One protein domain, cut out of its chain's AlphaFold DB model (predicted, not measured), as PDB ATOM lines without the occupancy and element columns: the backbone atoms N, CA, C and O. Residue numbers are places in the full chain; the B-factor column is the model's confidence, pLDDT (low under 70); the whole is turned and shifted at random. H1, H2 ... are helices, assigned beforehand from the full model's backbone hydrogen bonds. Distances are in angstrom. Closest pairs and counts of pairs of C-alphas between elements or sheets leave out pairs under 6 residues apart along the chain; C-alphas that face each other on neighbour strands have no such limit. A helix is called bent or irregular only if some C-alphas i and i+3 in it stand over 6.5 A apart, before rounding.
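What this domain is: This is residues 2 to 55 of the 300 residues of the protein "DGQHR domain protein" of Alteromonas macleodii (UniProt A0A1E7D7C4). The model is a long, loose, open frame: the helices H1 and H3 lie toward opposite ends of its length without meeting, and the stretch of residues 28 to 39, with no named element, runs along most of that length from the short helix H2 to H3. H2 makes a corner with the far end of H1, where residues 19 to 24 stick out, and the opening residues 2 to 8 cross the open part beside the long stretch before they lead into H1. The printed part has 54 residues with three named helices, in the order H1, H2, H3, and no named strand; the class is all helix. The whole is loose, with a radius of gyration of the C-alphas of 13.6 A, and elongated, spanning 39 by 22 by 13 A.

How they stand to each other: Near the beginning of the printed part, residues 4 to 5 make a short antiparallel pairing with residues 34 to 35. H1, residues 9 to 21, is followed after a tight link of one residue by H2, residues 23 to 27. H1 and H2 touch only at the corner by their link, and only just, with 3 pairs of C-alphas within 8 A. H1 touches H2 with residues 18 to 19 alone, and the closest C-alphas, those of Leu 19 and Leu 25, are 6.0 A apart. Residues 19 to 24, of which 19 to 21 belong to H1, stand free. A long link of 12 residues leads from H2 to H3, residues 40 to 51. H3 touches no helix: H1 and H3 are apart, and H2 and H3 are apart too. In H1 and H3 every O i to N i+4 pair is within hydrogen-bond range; in H2 0 of 1 is, beside 1 of 2 O i to N i+3 pairs.

Where its parts are: H1 runs from Ile 9, C-alpha at (-45.185, 31.171, -25.132), to Arg 21, and is 18.4 A long from first to last C-alpha. H2 runs from Pro 23, C-alpha at (-28.871, 28.467, -36.322), to Asp 27, over 8.8 A. H2 is neither bent nor irregular, but only just: C-alphas 24 and 27 are 6.4 A apart. H3 runs from Leu 40 to Asn 51, C-alpha at (-49.844, 25.710, -16.094), and is 16.6 A long.

The domain as a whole: The two C-alphas farthest apart, those of Gln 24 and Glu 41, are 39.4 A from each other. The C-alphas of Gln 2 and Val 55, the first and last printed, are 24.1 A apart. The printed part has no cut. The link from H2 to H3, residues 28 to 39, is long, and its C-alphas lie 7 to 19 A from the mean of the C-alphas. The mean pLDDT of the printed part is 75.9, and it is under 70 in residues 2 to 10 and 53 to 55.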
ATOM      1  N   GLN A   2     -58.793  20.985 -34.865       30.44
ATOM      2  CA  GLN A   2     -58.004  22.025 -34.205       30.44
ATOM      3  C   GLN A   2     -56.937  21.336 -33.355       30.44
ATOM      4  O   GLN A   2     -57.243  20.529 -32.486       30.44
ATOM      5  N   ILE A   3     -55.672  21.599 -33.671       37.38
ATOM      6  CA  ILE A   3     -54.529  21.133 -32.887       37.38
ATOM      7  C   ILE A   3     -54.204  22.238 -31.885       37.38
ATOM      8  O   ILE A   3     -53.787  23.326 -32.282       37.38
ATOM      9  N   ILE A   4     -54.370  21.962 -30.593       47.91
ATOM     10  CA  ILE A   4     -53.904  22.866 -29.539       47.91
ATOM     11  C   ILE A   4     -52.414  22.608 -29.339       47.91
ATOM     12  O   ILE A   4     -52.002  21.538 -28.888       47.91
ATOM     13  N   TRP A   5     -51.594  23.598 -29.680       46.53
ATOM     14  CA  TRP A   5     -50.160  23.547 -29.432       46.53
ATOM     15  C   TRP A   5     -49.878  23.789 -27.946       46.53
ATOM     16  O   TRP A   5     -49.989  24.907 -27.453       46.53
ATOM     17  N   GLY A   6     -49.450  22.748 -27.232       50.81
ATOM     18  CA  GLY A   6     -49.000  22.835 -25.837       50.81
ATOM     19  C   GLY A   6     -47.609  23.463 -25.653       50.81
ATOM     20  O   GLY A   6     -46.909  23.130 -24.695       50.81
ATOM     21  N   ILE A   7     -47.154  24.328 -26.565       52.81
ATOM     22  CA  ILE A   7     -45.898  25.065 -26.389       52.81
ATOM     23  C   ILE A   7     -46.220  26.343 -25.618       52.81
ATOM     24  O   ILE A   7     -46.841  27.261 -26.144       52.81
ATOM     25  N   LYS A   8     -45.783  26.420 -24.355       61.44
ATOM     26  CA  LYS A   8     -45.838  27.675 -23.585       61.44
ATOM     27  C   LYS A   8     -45.149  28.786 -24.384       61.44
ATOM     28  O   LYS A   8     -44.039  28.564 -24.862       61.44
ATOM     29  N   ILE A   9     -45.740  29.981 -24.445       59.53
ATOM     30  CA  ILE A   9     -45.185  31.171 -25.132       59.53
ATOM     31  C   ILE A   9     -43.700  31.412 -24.796       59.53
ATOM     32  O   ILE A   9     -42.904  31.738 -25.668       59.53
ATOM     33  N   HIS A  10     -43.285  31.155 -23.552       60.19
ATOM     34  CA  HIS A  10     -41.881  31.271 -23.141       60.19
ATOM     35  C   HIS A  10     -40.955  30.245 -23.804       60.19
ATOM     36  O   HIS A  10     -39.800  30.544 -24.089       60.19
ATOM     37  N   ARG A  11     -41.447  29.028 -24.058       70.38
ATOM     38  CA  ARG A  11     -40.702  27.987 -24.771       70.38
ATOM     39  C   ARG A  11     -40.583  28.338 -26.251       70.38
ATOM     40  O   ARG A  11     -39.515  28.141 -26.809       70.38
ATOM     41  N   GLN A  12     -41.633  28.908 -26.845       74.38
ATOM     42  CA  GLN A  12     -41.580  29.434 -28.208       74.38
ATOM     43  C   GLN A  12     -40.534  30.553 -28.319       74.38
ATOM     44  O   GLN A  12     -39.598  30.422 -29.099       74.38
ATOM     45  N   GLY A  13     -40.619  31.586 -27.474       76.69
ATOM     46  CA  GLY A  13     -39.645  32.684 -27.475       76.69
ATOM     47  C   GLY A  13     -38.217  32.223 -27.163       76.69
ATOM     48  O   GLY A  13     -37.259  32.701 -27.762       76.69
ATOM     49  N   GLY A  14     -38.054  31.239 -26.273       80.94
ATOM     50  CA  GLY A  14     -36.756  30.627 -25.990       80.94
ATOM     51  C   GLY A  14     -36.174  29.862 -27.182       80.94
ATOM     52  O   GLY A  14     -34.975  29.954 -27.426       80.94
ATOM     53  N   ILE A  15     -37.007  29.142 -27.940       84.00
ATOM     54  CA  ILE A  15     -36.599  28.467 -29.181       84.00
ATOM     55  C   ILE A  15     -36.238  29.504 -30.247       84.00
ATOM     56  O   ILE A  15     -35.188  29.379 -30.870       84.00
ATOM     57  N   GLU A  16     -37.049  30.549 -30.417       85.62
ATOM     58  CA  GLU A  16     -36.773  31.641 -31.357       85.62
ATOM     59  C   GLU A  16     -35.433  32.324 -31.042       85.62
ATOM     60  O   GLU A  16     -34.601  32.492 -31.935       85.62
ATOM     61  N   GLU A  17     -35.162  32.645 -29.773       88.25
ATOM     62  CA  GLU A  17     -33.877  33.233 -29.381       88.25
ATOM     63  C   GLU A  17     -32.701  32.257 -29.464       88.25
ATOM     64  O   GLU A  17     -31.592  32.641 -29.849       88.25
ATOM     65  N   ALA A  18     -32.917  30.979 -29.154       87.50
ATOM     66  CA  ALA A  18     -31.891  29.957 -29.329       87.50
ATOM     67  C   ALA A  18     -31.516  29.789 -30.810       87.50
ATOM     68  O   ALA A  18     -30.328  29.697 -31.122       87.50
ATOM     69  N   LEU A  19     -32.497  29.820 -31.718       90.50
ATOM     70  CA  LEU A  19     -32.284  29.739 -33.165       90.50
ATOM     71  C   LEU A  19     -31.564  30.975 -33.717       90.50
ATOM     72  O   LEU A  19     -30.669  30.819 -34.546       90.50
ATOM     73  N   LYS A  20     -31.871  32.182 -33.219       92.94
ATOM     74  CA  LYS A  20     -31.129  33.407 -33.581       92.94
ATOM     75  C   LYS A  20     -29.654  33.325 -33.185       92.94
ATOM     76  O   LYS A  20     -28.788  33.737 -33.951       92.94
ATOM     77  N   ARG A  21     -29.356  32.791 -31.995       93.88
ATOM     78  CA  ARG A  21     -27.978  32.685 -31.476       93.88
ATOM     79  C   ARG A  21     -27.201  31.501 -32.052       93.88
ATOM     80  O   ARG A  21     -25.979  31.573 -32.154       93.88
ATOM     81  N   ARG A  22     -27.879  30.393 -32.365       91.69
ATOM     82  CA  ARG A  22     -27.276  29.154 -32.879       91.69
ATOM     83  C   ARG A  22     -28.175  28.527 -33.953       91.69
ATOM     84  O   ARG A  22     -28.936  27.606 -33.647       91.69
ATOM     85  N   PRO A  23     -28.043  28.958 -35.220       91.75
ATOM     86  CA  PRO A  23     -28.871  28.467 -36.322       91.75
ATOM     87  C   PRO A  23     -28.790  26.952 -36.551       91.75
ATOM     88  O   PRO A  23     -29.747  26.364 -37.046       91.75
ATOM     89  N   GLN A  24     -27.690  26.296 -36.151       91.50
ATOM     90  CA  GLN A  24     -27.562  24.834 -36.235       91.50
ATOM     91  C   GLN A  24     -28.585  24.058 -35.385       91.50
ATOM     92  O   GLN A  24     -28.772  22.868 -35.600       91.50
ATOM     93  N   LEU A  25     -29.269  24.704 -34.432       87.44
ATOM     94  CA  LEU A  25     -30.317  24.061 -33.630       87.44
ATOM     95  C   LEU A  25     -31.599  23.773 -34.428       87.44
ATOM     96  O   LEU A  25     -32.463  23.065 -33.920       87.44
ATOM     97  N   LYS A  26     -31.733  24.294 -35.656       85.75
ATOM     98  CA  LYS A  26     -32.903  24.069 -36.524       85.75
ATOM     99  C   LYS A  26     -33.137  22.590 -36.857       85.75
ATOM    100  O   LYS A  26     -34.273  22.201 -37.096       85.75
ATOM    101  N   ASP A  27     -32.068  21.795 -36.869       88.38
ATOM    102  CA  ASP A  27     -32.101  20.377 -37.240       88.38
ATOM    103  C   ASP A  27     -32.350  19.473 -36.015       88.38
ATOM    104  O   ASP A  27     -32.472  18.254 -36.136       88.38
ATOM    105  N   ASN A  28     -32.457  20.065 -34.818       84.94
ATOM    106  CA  ASN A  28     -32.748  19.335 -33.595       84.94
ATOM    107  C   ASN A  28     -34.250  19.089 -33.452       84.94
ATOM    108  O   ASN A  28     -35.082  19.967 -33.678       84.94
ATOM    109  N   MET A  29     -34.602  17.896 -32.982       80.31
ATOM    110  CA  MET A  29     -35.989  17.556 -32.688       80.31
ATOM    111  C   MET A  29     -36.418  18.170 -31.354       80.31
ATOM    112  O   MET A  29     -35.666  18.160 -30.378       80.31
ATOM    113  N   CYS A  30     -37.655  18.661 -31.290       77.06
ATOM    114  CA  CYS A  30     -38.293  19.019 -30.030       77.06
ATOM    115  C   CYS A  30     -39.511  18.130 -29.788       77.06
ATOM    116  O   CYS A  30     -40.241  17.771 -30.713       77.06
ATOM    117  N   THR A  31     -39.732  17.763 -28.530       78.62
ATOM    118  CA  THR A  31     -40.931  17.022 -28.151       78.62
ATOM    119  C   THR A  31     -42.121  17.970 -28.136       78.62
ATOM    120  O   THR A  31     -42.157  18.924 -27.350       78.62
ATOM    121  N   VAL A  32     -43.109  17.671 -28.972       75.94
ATOM    122  CA  VAL A  32     -44.430  18.295 -28.942       75.94
ATOM    123  C   VAL A  32     -45.430  17.320 -28.337       75.94
ATOM    124  O   VAL A  32     -45.358  16.116 -28.570       75.94
ATOM    125  N   VAL A  33     -46.360  17.846 -27.545       72.56
ATOM    126  CA  VAL A  33     -47.514  17.086 -27.065       72.56
ATOM    127  C   VAL A  33     -48.722  17.619 -27.811       72.56
ATOM    128  O   VAL A  33     -49.026  18.809 -27.728       72.56
ATOM    129  N   LEU A  34     -49.364  16.741 -28.574       74.50
ATOM    130  CA  LEU A  34     -50.588  17.042 -29.299       74.50
ATOM    131  C   LEU A  34     -51.753  16.463 -28.506       74.50
ATOM    132  O   LEU A  34     -51.762  15.275 -28.185       74.50
ATOM    133  N   PHE A  35     -52.726  17.308 -28.196       70.69
ATOM    134  CA  PHE A  35     -53.981  16.874 -27.601       70.69
ATOM    135  C   PHE A  35     -55.042  16.829 -28.690       70.69
ATOM    136  O   PHE A  35     -55.145  17.751 -29.502       70.69
ATOM    137  N   TYR A  36     -55.818  15.748 -28.713       78.81
ATOM    138  CA  TYR A  36     -57.005  15.697 -29.549       78.81
ATOM    139  C   TYR A  36     -58.040  16.676 -28.993       78.81
ATOM    140  O   TYR A  36     -58.241  16.728 -27.777       78.81
ATOM    141  N   ASP A  37     -58.684  17.441 -29.870       79.25
ATOM    142  CA  ASP A  37     -59.771  18.325 -29.466       79.25
ATOM    143  C   ASP A  37     -60.967  17.483 -29.003       79.25
ATOM    144  O   ASP A  37     -61.616  16.791 -29.786       79.25
ATOM    145  N   GLN A  38     -61.209  17.511 -27.699       83.00
ATOM    146  CA  GLN A  38     -62.332  16.848 -27.034       83.00
ATOM    147  C   GLN A  38     -63.359  17.885 -26.550       83.00
ATOM    148  O   GLN A  38     -64.129  17.622 -25.628       83.00
ATOM    149  N   GLY A  39     -63.345  19.081 -27.144       85.75
ATOM    150  CA  GLY A  39     -64.196  20.204 -26.788       85.75
ATOM    151  C   GLY A  39     -63.501  21.245 -25.908       85.75
ATOM    152  O   GLY A  39     -62.415  21.040 -25.347       85.75
ATOM    153  N   LEU A  40     -64.174  22.391 -25.774       83.25
ATOM    154  CA  LEU A  40     -63.678  23.560 -25.047       83.25
ATOM    155  C   LEU A  40     -63.351  23.237 -23.585       83.25
ATOM    156  O   LEU A  40     -62.285  23.602 -23.102       83.25
ATOM    157  N   GLU A  41     -64.230  22.514 -22.897       82.12
ATOM    158  CA  GLU A  41     -64.052  22.175 -21.483       82.12
ATOM    159  C   GLU A  41     -62.782  21.355 -21.236       82.12
ATOM    160  O   GLU A  41     -61.973  21.683 -20.364       82.12
ATOM    161  N   ARG A  42     -62.555  20.314 -22.046       82.94
ATOM    162  CA  ARG A  42     -61.349  19.496 -21.922       82.94
ATOM    163  C   ARG A  42     -60.096  20.314 -22.215       82.94
ATOM    164  O   ARG A  42     -59.098  20.176 -21.513       82.94
ATOM    165  N   SER A  43     -60.166  21.183 -23.218       84.81
ATOM    166  CA  SER A  43     -59.077  22.080 -23.607       84.81
ATOM    167  C   SER A  43     -58.722  23.080 -22.501       84.81
ATOM    168  O   SER A  43     -57.542  23.311 -22.233       84.81
ATOM    169  N   GLN A  44     -59.727  23.618 -21.806       84.94
ATOM    170  CA  GLN A  44     -59.556  24.489 -20.641       84.94
ATOM    171  C   GLN A  44     -58.878  23.752 -19.479       84.94
ATOM    172  O   GLN A  44     -57.889  24.249 -18.941       84.94
ATOM    173  N   GLN A  45     -59.319  22.535 -19.142       85.25
ATOM    174  CA  GLN A  45     -58.671  21.753 -18.081       85.25
ATOM    175  C   GLN A  45     -57.228  21.368 -18.448       85.25
ATOM    176  O   GLN A  45     -56.343  21.447 -17.599       85.25
ATOM    177  N   ILE A  46     -56.958  21.002 -19.709       83.56
ATOM    178  CA  ILE A  46     -55.589  20.747 -20.195       83.56
ATOM    179  C   ILE A  46     -54.722  21.999 -20.017       83.56
ATOM    180  O   ILE A  46     -53.585  21.906 -19.554       83.56
ATOM    181  N   PHE A  47     -55.253  23.182 -20.339       81.81
ATOM    182  CA  PHE A  47     -54.551  24.441 -20.106       81.81
ATOM    183  C   PHE A  47     -54.258  24.671 -18.616       81.81
ATOM    184  O   PHE A  47     -53.140  25.070 -18.277       81.81
ATOM    185  N   ALA A  48     -55.222  24.418 -17.725       82.50
ATOM    186  CA  ALA A  48     -55.021  24.543 -16.282       82.50
ATOM    187  C   ALA A  48     -53.917  23.590 -15.787       82.50
ATOM    188  O   ALA A  48     -52.959  24.040 -15.155       82.50
ATOM    189  N   ASP A  49     -53.991  22.314 -16.178       81.69
ATOM    190  CA  ASP A  49     -53.039  21.259 -15.803       81.69
ATOM    191  C   ASP A  49     -51.604  21.570 -16.277       81.69
ATOM    192  O   ASP A  49     -50.633  21.407 -15.535       81.69
ATOM    193  N   ILE A  50     -51.441  22.066 -17.511       78.69
ATOM    194  CA  ILE A  50     -50.127  22.443 -18.067       78.69
ATOM    195  C   ILE A  50     -49.497  23.593 -17.271       78.69
ATOM    196  O   ILE A  50     -48.263  23.697 -17.165       78.69
ATOM    197  N   ASN A  51     -50.319  24.493 -16.737       75.50
ATOM    198  CA  ASN A  51     -49.844  25.710 -16.094       75.50
ATOM    199  C   ASN A  51     -49.740  25.628 -14.565       75.50
ATOM    200  O   ASN A  51     -49.130  26.526 -13.987       75.50
ATOM    201  N   THR A  52     -50.190  24.543 -13.922       70.75
ATOM    202  CA  THR A  52     -50.099  24.339 -12.460       70.75
ATOM    203  C   THR A  52     -48.686  24.568 -11.901       70.75
ATOM    204  O   THR A  52     -48.527  25.238 -10.883       70.75
ATOM    205  N   ASN A  53     -47.653  24.080 -12.601       66.69
ATOM    206  CA  ASN A  53     -46.245  24.155 -12.175       66.69
ATOM    207  C   ASN A  53     -45.392  25.136 -13.007       66.69
ATOM    208  O   ASN A  53     -44.164  25.094 -12.950       66.69
ATOM    209  N   GLY A  54     -46.011  25.976 -13.844       62.31
ATOM    210  CA  GLY A  54     -45.299  26.959 -14.670       62.31
ATOM    211  C   GLY A  54     -45.643  28.401 -14.324       62.31
ATOM    212  O   GLY A  54     -46.053  28.706 -13.210       62.31
ATOM    213  N   VAL A  55     -45.486  29.298 -15.306       63.84
ATOM    214  CA  VAL A  55     -45.993  30.672 -15.189       63.84
ATOM    215  C   VAL A  55     -47.493  30.602 -14.937       63.84
ATOM    216  O   VAL A  55     -48.238  30.060 -15.754       63.84
TER     217      VAL A  55